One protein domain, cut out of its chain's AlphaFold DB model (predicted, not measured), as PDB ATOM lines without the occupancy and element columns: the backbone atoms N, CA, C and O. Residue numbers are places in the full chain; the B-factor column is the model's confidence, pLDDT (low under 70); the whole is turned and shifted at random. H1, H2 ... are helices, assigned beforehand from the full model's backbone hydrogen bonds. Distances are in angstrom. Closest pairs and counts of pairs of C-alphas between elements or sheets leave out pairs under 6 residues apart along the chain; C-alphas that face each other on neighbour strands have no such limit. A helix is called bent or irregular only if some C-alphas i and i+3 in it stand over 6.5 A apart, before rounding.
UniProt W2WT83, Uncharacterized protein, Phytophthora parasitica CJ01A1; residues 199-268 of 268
ATOM      1  N   GLY A 199     243.347 307.480 138.395       75.75
ATOM      2  CA  GLY A 199     243.941 306.278 137.822       75.75
ATOM      3  C   GLY A 199     243.278 304.970 138.276       75.75
ATOM      4  O   GLY A 199     242.110 304.961 138.675       75.75
ATOM      5  N   PRO A 200     243.992 303.838 138.173       77.19
ATOM      6  CA  PRO A 200     243.394 302.508 138.292       77.19
ATOM      7  C   PRO A 200     242.871 302.177 139.699       77.19
ATOM      8  O   PRO A 200     242.018 301.302 139.848       77.19
ATOM      9  N   GLU A 201     243.314 302.904 140.730       80.50
ATOM     10  CA  GLU A 201     242.848 302.767 142.119       80.50
ATOM     11  C   GLU A 201     241.336 302.966 142.276       80.50
ATOM     12  O   GLU A 201     240.734 302.445 143.220       80.50
ATOM     13  N   PHE A 202     240.708 303.689 141.343       80.88
ATOM     14  CA  PHE A 202     239.261 303.849 141.299       80.88
ATOM     15  C   PHE A 202     238.532 302.496 141.252       80.88
ATOM     16  O   PHE A 202     237.541 302.324 141.964       80.88
ATOM     17  N   PHE A 203     239.043 301.500 140.519       80.75
ATOM     18  CA  PHE A 203     238.394 300.187 140.386       80.75
ATOM     19  C   PHE A 203     238.439 299.334 141.658       80.75
ATOM     20  O   PHE A 203     237.553 298.514 141.874       80.75
ATOM     21  N   ALA A 204     239.427 299.546 142.531       82.44
ATOM     22  CA  ALA A 204     239.476 298.928 143.860       82.44
ATOM     23  C   ALA A 204     238.886 299.834 144.956       82.44
ATOM     24  O   ALA A 204     239.013 299.554 146.154       82.44
ATOM     25  N   SER A 205     238.269 300.954 144.576       83.50
ATOM     26  CA  SER A 205     237.658 301.877 145.521       83.50
ATOM     27  C   SER A 205     236.198 301.524 145.808       83.50
ATOM     28  O   SER A 205     235.472 301.107 144.904       83.50
ATOM     29  N   PRO A 206     235.709 301.793 147.033       86.00
ATOM     30  CA  PRO A 206     234.278 301.808 147.314       86.00
ATOM     31  C   PRO A 206     233.489 302.729 146.376       86.00
ATOM     32  O   PRO A 206     232.303 302.491 146.165       86.00
ATOM     33  N   LEU A 207     234.129 303.754 145.789       85.75
ATOM     34  CA  LEU A 207     233.459 304.721 144.918       85.75
ATOM     35  C   LEU A 207     232.900 304.082 143.648       85.75
ATOM     36  O   LEU A 207     231.889 304.552 143.137       85.75
ATOM     37  N   PHE A 208     233.511 302.998 143.168       86.12
ATOM     38  CA  PHE A 208     232.972 302.243 142.043       86.12
ATOM     39  C   PHE A 208     231.587 301.669 142.379       86.12
ATOM     40  O   PHE A 208     230.623 301.891 141.654       86.12
ATOM     41  N   ARG A 209     231.462 301.020 143.545       89.81
ATOM     42  CA  ARG A 209     230.180 300.504 144.051       89.81
ATOM     43  C   ARG A 209     229.176 301.631 144.314       89.81
ATOM     44  O   ARG A 209     227.993 301.470 144.055       89.81
ATOM     45  N   ILE A 210     229.641 302.780 144.802       94.38
ATOM     46  CA  ILE A 210     228.788 303.959 145.024       94.38
ATOM     47  C   ILE A 210     228.207 304.488 143.704       94.38
ATOM     48  O   ILE A 210     227.058 304.927 143.683       94.38
ATOM     49  N   LEU A 211     228.973 304.449 142.610       95.25
ATOM     50  CA  LEU A 211     228.468 304.815 141.288       95.25
ATOM     51  C   LEU A 211     227.362 303.857 140.834       95.25
ATOM     52  O   LEU A 211     226.321 304.327 140.384       95.25
ATOM     53  N   ASP A 212     227.552 302.546 141.010       94.31
ATOM     54  CA  ASP A 212     226.518 301.542 140.724       94.31
ATOM     55  C   ASP A 212     225.249 301.769 141.561       94.31
ATOM     56  O   ASP A 212     224.144 301.807 141.013       94.31
ATOM     57  N   ASP A 213     225.400 302.004 142.870       96.12
ATOM     58  CA  ASP A 213     224.284 302.321 143.769       96.12
ATOM     59  C   ASP A 213     223.522 303.570 143.284       96.12
ATOM     60  O   ASP A 213     222.284 303.619 143.313       96.12
ATOM     61  N   TYR A 214     224.248 304.588 142.805       97.81
ATOM     62  CA  TYR A 214     223.639 305.801 142.271       97.81
ATOM     63  C   TYR A 214     222.931 305.569 140.935       97.81
ATOM     64  O   TYR A 214     221.812 306.052 140.772       97.81
ATOM     65  N   ILE A 215     223.519 304.808 140.008       97.69
ATOM     66  CA  ILE A 215     222.886 304.429 138.732       97.69
ATOM     67  C   ILE A 215     221.567 303.701 138.995       97.69
ATOM     68  O   ILE A 215     220.540 304.056 138.414       97.69
ATOM     69  N   ALA A 216     221.571 302.728 139.909       97.31
ATOM     70  CA  ALA A 216     220.370 301.987 140.282       97.31
ATOM     71  C   ALA A 216     219.281 302.921 140.832       97.31
ATOM     72  O   ALA A 216     218.125 302.856 140.398       97.31
ATOM     73  N   LYS A 217     219.644 303.840 141.738       97.00
ATOM     74  CA  LYS A 217     218.704 304.833 142.276       97.00
ATOM     75  C   LYS A 217     218.198 305.790 141.195       97.00
ATOM     76  O   LYS A 217     216.999 306.042 141.129       97.00
ATOM     77  N   PHE A 218     219.082 306.308 140.349       97.44
ATOM     78  CA  PHE A 218     218.742 307.235 139.273       97.44
ATOM     79  C   PHE A 218     217.766 306.597 138.282       97.44
ATOM     80  O   PHE A 218     216.723 307.178 137.990       97.44
ATOM     81  N   ASN A 219     218.052 305.378 137.823       97.06
ATOM     82  CA  ASN A 219     217.183 304.659 136.894       97.06
ATOM     83  C   ASN A 219     215.807 304.372 137.494       97.06
ATOM     84  O   ASN A 219     214.803 304.566 136.816       97.06
ATOM     85  N   SER A 220     215.758 303.960 138.763       96.50
ATOM     86  CA  SER A 220     214.499 303.698 139.466       96.50
ATOM     87  C   SER A 220     213.623 304.954 139.575       96.50
ATOM     88  O   SER A 220     212.443 304.932 139.240       96.50
ATOM     89  N   GLU A 221     214.210 306.077 139.995       95.19
ATOM     90  CA  GLU A 221     213.460 307.289 140.360       95.19
ATOM     91  C   GLU A 221     213.166 308.198 139.158       95.19
ATOM     92  O   GLU A 221     212.153 308.894 139.128       95.19
ATOM     93  N   LYS A 222     214.052 308.209 138.154       93.12
ATOM     94  CA  LYS A 222     213.920 309.030 136.936       93.12
ATOM     95  C   LYS A 222     213.487 308.211 135.712       93.12
ATOM     96  O   LYS A 222     213.431 308.766 134.621       93.12
ATOM     97  N   GLN A 223     213.188 306.916 135.876       90.38
ATOM     98  CA  GLN A 223     212.867 305.979 134.782       90.38
ATOM     99  C   GLN A 223     213.962 305.929 133.698       90.38
ATOM    100  O   GLN A 223     213.692 305.826 132.501       90.38
ATOM    101  N   GLY A 224     215.219 306.036 134.135       90.50
ATOM    102  CA  GLY A 224     216.402 306.011 133.278       90.50
ATOM    103  C   GLY A 224     216.783 304.607 132.798       90.50
ATOM    104  O   GLY A 224     216.264 303.598 133.270       90.50
ATOM    105  N   GLN A 225     217.723 304.555 131.854       93.81
ATOM    106  CA  GLN A 225     218.318 303.323 131.307       93.81
ATOM    107  C   GLN A 225     219.852 303.408 131.314       93.81
ATOM    108  O   GLN A 225     220.532 302.895 130.416       93.81
ATOM    109  N   GLU A 226     220.402 304.131 132.291       95.88
ATOM    110  CA  GLU A 226     221.842 304.282 132.442       95.88
ATOM    111  C   GLU A 226     222.475 302.958 132.840       95.88
ATOM    112  O   GLU A 226     221.931 302.198 133.638       95.88
ATOM    113  N   THR A 227     223.643 302.672 132.280       94.50
ATOM    114  CA  THR A 227     224.433 301.509 132.676       94.50
ATOM    115  C   THR A 227     225.832 301.955 133.033       94.50
ATOM    116  O   THR A 227     226.316 302.991 132.565       94.50
ATOM    117  N   LEU A 228     226.496 301.151 133.854       92.56
ATOM    118  CA  LEU A 228     227.862 301.414 134.271       92.56
ATOM    119  C   LEU A 228     228.805 301.532 133.067       92.56
ATOM    120  O   LEU A 228     229.490 302.541 132.939       92.56
ATOM    121  N   ILE A 229     228.758 300.584 132.125       92.44
ATOM    122  CA  ILE A 229     229.574 300.619 130.899       92.44
ATOM    123  C   ILE A 229     229.310 301.890 130.083       92.44
ATOM    124  O   ILE A 229     230.250 302.598 129.735       92.44
ATOM    125  N   LYS A 230     228.044 302.257 129.834       94.38
ATOM    126  CA  LYS A 230     227.716 303.488 129.086       94.38
ATOM    127  C   LYS A 230     228.212 304.750 129.788       94.38
ATOM    128  O   LYS A 230     228.644 305.692 129.121       94.38
ATOM    129  N   THR A 231     228.135 304.771 131.115       95.00
ATOM    130  CA  THR A 231     228.621 305.874 131.951       95.00
ATOM    131  C   THR A 231     230.136 305.996 131.851       95.00
ATOM    132  O   THR A 231     230.644 307.071 131.544       95.00
ATOM    133  N   LEU A 232     230.864 304.894 132.051       92.12
ATOM    134  CA  LEU A 232     232.325 304.868 131.982       92.12
ATOM    135  C   LEU A 232     232.811 305.229 130.574       92.12
ATOM    136  O   LEU A 232     233.653 306.112 130.434       92.12
ATOM    137  N   THR A 233     232.222 304.650 129.527       94.00
ATOM    138  CA  THR A 233     232.542 304.972 128.130       94.00
ATOM    139  C   THR A 233     232.394 306.465 127.838       94.00
ATOM    140  O   THR A 233     233.300 307.072 127.266       94.00
ATOM    141  N   ARG A 234     231.297 307.110 128.265       95.00
ATOM    142  CA  ARG A 234     231.145 308.571 128.114       95.00
ATOM    143  C   ARG A 234     232.129 309.344 128.983       95.00
ATOM    144  O   ARG A 234     232.742 310.299 128.508       95.00
ATOM    145  N   GLY A 235     232.321 308.912 130.223       90.88
ATOM    146  CA  GLY A 235     233.233 309.514 131.187       90.88
ATOM    147  C   GLY A 235     234.688 309.555 130.714       90.88
ATOM    148  O   GLY A 235     235.350 310.587 130.838       90.88
ATOM    149  N   PHE A 236     235.160 308.475 130.091       90.06
ATOM    150  CA  PHE A 236     236.480 308.375 129.461       90.06
ATOM    151  C   PHE A 236     236.521 308.951 128.038       90.06
ATOM    152  O   PHE A 236     237.566 308.924 127.394       90.06
ATOM    153  N   ARG A 237     235.434 309.574 127.565       92.06
ATOM    154  CA  ARG A 237     235.337 310.245 126.255       92.06
ATOM    155  C   ARG A 237     235.456 309.287 125.065       92.06
ATOM    156  O   ARG A 237     236.090 309.622 124.068       92.06
ATOM    157  N   GLY A 238     234.837 308.119 125.168       94.25
ATOM    158  CA  GLY A 238     234.712 307.139 124.095       94.25
ATOM    159  C   GLY A 238     235.297 305.775 124.448       94.25
ATOM    160  O   GLY A 238     236.131 305.640 125.343       94.25
ATOM    161  N   GLU A 239     234.862 304.765 123.698       94.12
ATOM    162  CA  GLU A 239     235.210 303.357 123.926       94.12
ATOM    163  C   GLU A 239     236.719 303.124 123.850       94.12
ATOM    164  O   GLU A 239     237.285 302.479 124.724       94.12
ATOM    165  N   SER A 240     237.407 303.724 122.872       94.50
ATOM    166  CA  SER A 240     238.855 303.554 122.709       94.50
ATOM    167  C   SER A 240     239.649 304.025 123.930       94.50
ATOM    168  O   SER A 240     240.584 303.351 124.355       94.50
ATOM    169  N   ASN A 241     239.264 305.158 124.525       93.38
ATOM    170  CA  ASN A 241     239.918 305.679 125.726       93.38
ATOM    171  C   ASN A 241     239.590 304.834 126.956       93.38
ATOM    172  O   ASN A 241     240.455 304.634 127.808       93.38
ATOM    173  N   PHE A 242     238.356 304.329 127.045       92.56
ATOM    174  CA  PHE A 242     237.956 303.437 128.125       92.56
ATOM    175  C   PHE A 242     238.737 302.116 128.069       92.56
ATOM    176  O   PHE A 242     239.369 301.748 129.054       92.56
ATOM    177  N   VAL A 243     238.810 301.465 126.905       93.56
ATOM    178  CA  VAL A 243     239.592 300.232 126.707       93.56
ATOM    179  C   VAL A 243     241.080 300.463 126.973       93.56
ATOM    180  O   VAL A 243     241.716 299.660 127.652       93.56
ATOM    181  N   TRP A 244     241.648 301.582 126.510       91.62
ATOM    182  CA  TRP A 244     243.041 301.926 126.817       91.62
ATOM    183  C   TRP A 244     243.277 302.084 128.326       91.62
ATOM    184  O   TRP A 244     244.290 301.616 128.848       91.62
ATOM    185  N   PHE A 245     242.323 302.684 129.044       89.69
ATOM    186  CA  PHE A 245     242.381 302.799 130.497       89.69
ATOM    187  C   PHE A 245     242.318 301.430 131.193       89.69
ATOM    188  O   PHE A 245     243.113 301.183 132.099       89.69
ATOM    189  N   LEU A 246     241.438 300.521 130.754       91.88
ATOM    190  CA  LEU A 246     241.340 299.150 131.284       91.88
ATOM    191  C   LEU A 246     242.627 298.350 131.037       91.88
ATOM    192  O   LEU A 246     243.161 297.724 131.957       91.88
ATOM    193  N   ALA A 247     243.188 298.437 129.829       91.75
ATOM    194  CA  ALA A 247     244.468 297.822 129.494       91.75
ATOM    195  C   ALA A 247     245.607 298.363 130.374       91.75
ATOM    196  O   ALA A 247     246.391 297.586 130.924       91.75
ATOM    197  N   GLY A 248     245.662 299.686 130.565       89.56
ATOM    198  CA  GLY A 248     246.619 300.336 131.456       89.56
ATOM    199  C   GLY A 248     246.468 299.879 132.906       89.56
ATOM    200  O   GLY A 248     247.464 299.535 133.542       89.56
ATOM    201  N   ALA A 249     245.235 299.791 133.412       88.81
ATOM    202  CA  ALA A 249     244.957 299.327 134.767       88.81
ATOM    203  C   ALA A 249     245.489 297.910 135.009       88.81
ATOM    204  O   ALA A 249     246.134 297.680 136.028       88.81
ATOM    205  N   LYS A 250     245.302 296.988 134.056       90.38
ATOM    206  CA  LYS A 250     245.814 295.611 134.152       90.38
ATOM    207  C   LYS A 250     247.340 295.517 134.098       90.38
ATOM    208  O   LYS A 250     247.912 294.630 134.717       90.38
ATOM    209  N   GLN A 251     248.001 296.401 133.350       87.75
ATOM    210  CA  GLN A 251     249.461 296.383 133.204       87.75
ATOM    211  C   GLN A 251     250.196 297.071 134.359       87.75
ATOM    212  O   GLN A 251     251.318 296.694 134.682       87.75
ATOM    213  N   GLN A 252     249.594 298.102 134.955       80.56
ATOM    214  CA  GLN A 252     250.267 298.987 135.912       80.56
ATOM    215  C   GLN A 252     250.153 298.530 137.370       80.56
ATOM    216  O   GLN A 252     250.841 299.081 138.227       80.56
ATOM    217  N   THR A 253     249.294 297.554 137.676       82.12
ATOM    218  CA  THR A 253     249.058 297.099 139.051       82.12
ATOM    219  C   THR A 253     249.152 295.586 139.191       82.12
ATOM    220  O   THR A 253     248.778 294.831 138.299       82.12
ATOM    221  N   HIS A 254     249.609 295.145 140.361       84.88
ATOM    222  CA  HIS A 254     249.517 293.752 140.797       84.88
ATOM    223  C   HIS A 254     248.317 293.514 141.733       84.88
ATOM    224  O   HIS A 254     248.134 292.398 142.218       84.88
ATOM    225  N   ASP A 255     247.493 294.538 142.006       88.94
ATOM    226  CA  ASP A 255     246.261 294.369 142.783       88.94
ATOM    227  C   ASP A 255     245.219 293.612 141.950       88.94
ATOM    228  O   ASP A 255     244.583 294.166 141.048       88.94
ATOM    229  N   LEU A 256     245.027 292.335 142.286       91.00
ATOM    230  CA  LEU A 256     244.094 291.441 141.601       91.00
ATOM    231  C   LEU A 256     242.657 291.972 141.589       91.00
ATOM    232  O   LEU A 256     241.913 291.665 140.662       91.00
ATOM    233  N   ARG A 257     242.254 292.800 142.563       88.19
ATOM    234  CA  ARG A 257     240.913 293.407 142.574       88.19
ATOM    235  C   ARG A 257     240.732 294.346 141.389       88.19
ATOM    236  O   ARG A 257     239.684 294.326 140.755       88.19
ATOM    237  N   ILE A 258     241.757 295.137 141.077       90.00
ATOM    238  CA  ILE A 258     241.748 296.056 139.935       90.00
ATOM    239  C   ILE A 258     241.813 295.265 138.630       90.00
ATOM    240  O   ILE A 258     241.026 295.533 137.728       90.00
ATOM    241  N   VAL A 259     242.724 294.290 138.537       91.56
ATOM    242  CA  VAL A 259     242.916 293.480 137.321       91.56
ATOM    243  C   VAL A 259     241.633 292.737 136.955       91.56
ATOM    244  O   VAL A 259     241.155 292.870 135.829       91.56
ATOM    245  N   ASN A 260     241.039 292.023 137.916       91.31
ATOM    246  CA  ASN A 260     239.799 291.284 137.698       91.31
ATOM    247  C   ASN A 260     238.664 292.233 137.323       91.31
ATOM    248  O   ASN A 260     237.934 291.964 136.374       91.31
ATOM    249  N   LYS A 261     238.547 293.380 138.009       89.81
ATOM    250  CA  LYS A 261     237.480 294.330 137.700       89.81
ATOM    251  C   LYS A 261     237.628 294.944 136.313       89.81
ATOM    252  O   LYS A 261     236.634 295.133 135.620       89.81
ATOM    253  N   ALA A 262     238.855 295.247 135.900       90.81
ATOM    254  CA  ALA A 262     239.117 295.753 134.564       90.81
ATOM    255  C   ALA A 262     238.785 294.709 133.488       90.81
ATOM    256  O   ALA A 262     238.223 295.070 132.461       90.81
ATOM    257  N   GLN A 263     239.080 293.430 133.739       91.31
ATOM    258  CA  GLN A 263     238.720 292.338 132.834       91.31
ATOM    259  C   GLN A 263     237.199 292.139 132.737       91.31
ATOM    260  O   GLN A 263     236.675 292.074 131.630       91.31
ATOM    261  N   GLU A 264     236.474 292.144 133.862       89.69
ATOM    262  CA  GLU A 264     235.001 292.084 133.868       89.69
ATOM    263  C   GLU A 264     234.363 293.185 133.004       89.69
ATOM    264  O   GLU A 264     233.350 292.952 132.352       89.69
ATOM    265  N   LEU A 265     234.943 294.391 133.007       90.00
ATOM    266  CA  LEU A 265     234.438 295.539 132.248       90.00
ATOM    267  C   LEU A 265     234.798 295.509 130.757       90.00
ATOM    268  O   LEU A 265     234.184 296.238 129.987       90.00
ATOM    269  N   GLU A 266     235.797 294.725 130.352       88.12
ATOM    270  CA  GLU A 266     236.104 294.499 128.933       88.12
ATOM    271  C   GLU A 266     235.192 293.436 128.310       88.12
ATOM    272  O   GLU A 266     234.949 293.471 127.105       88.12
ATOM    273  N   GLU A 267     234.721 292.479 129.112       85.50
ATOM    274  CA  GLU A 267     233.933 291.329 128.654       85.50
ATOM    275  C   GLU A 267     232.412 291.592 128.611       85.50
ATOM    276  O   GLU A 267     231.686 290.802 128.001       85.50
ATOM    277  N   GLY A 268     231.925 292.664 129.253       73.75
ATOM    278  CA  GLY A 268     230.497 293.010 129.383       73.75
ATOM    279  C   GLY A 268     230.038 294.176 128.516       73.75
ATOM    280  O   GLY A 268     228.921 294.069 127.959       73.75
TER     281      GLY A 268
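Overview. This is residues 199 to 268 of the 268 residues of an uncharacterized protein of Phytophthora parasitica CJ01A1 (UniProt W2WT83). A helical hairpin, H4 and H5 side by side and running opposite ways, has the short helix H1 across it, while the long helix H2 leads away from this body and makes much of its length. At the far end of H2 the chain folds back through residues 223 to 227 to the short helix H3, which sits between H2 and the beginning of H4. The printed part has 70 residues with five named helices, H1 to H5 in that order, and no named strand; the class is all helix. It is compact, with a radius of gyration of the C-alphas of 12.6 A, and its elongated outline spans 38 by 24 by 19 A.

Along the chain. Find C-alpha 199 at (243.941, 306.278, 137.822); from there H1 runs through residues 199 to 204, 10.5 A long. It is neither bent nor irregular, but only just: C-alphas 199 and 202 are 6.3 A apart. H2, residues 206 to 222, is the longest helix at 24.0 A and ends at C-alpha 222, (213.920, 309.030, 136.936). Next come H3, residues 228 to 235, 10.2 A, and H4, residues 239 to 252, 19.7 A. H5, residues 256 to 267, is 16.5 A long; look for its end at C-alpha 267, (233.933, 291.329, 128.654).

Arrangement. Look first at the hairpin of H4 and H5: they touch, closest at the C-alphas of Lys 250 and Val 259, 4.8 A, at a shallow tilt of 26 degrees, opposite ways. H1 touches H5, by residues 257 to 262 of H5 alone, with the C-alphas of Phe 203 and Ile 258 closest at 5.3 A; their lines are about perpendicular, 83 degrees. H1 also touches H4, by residues 245 to 249 of H4 alone, with the C-alphas of Pro 200 and Ala 249 closest at 5.0 A. H3 and H4 touch only at the corner, where the C-alphas of Thr 233 and Glu 239 are closest at 5.2 A. H2 and H3 only just touch, with 3 pairs of C-alphas within 8 A, the closest those of Asp 212 and Leu 228 at 6.6 A. H2 is apart from H4 and H5. In H2, H3, H4 and H5 every O i to N i+4 pair is within hydrogen-bond range; in H1 0 of 2 are, against 3 of 3 O i to N i+3 pairs.

Size, cuts and confidence. The two C-alphas farthest apart are those of Gln 223 and His 254, 39.1 A. The printed part has no cut, and the four links between helices are tight. The mean pLDDT of the printed part is 90.3, and no printed residue is under 70.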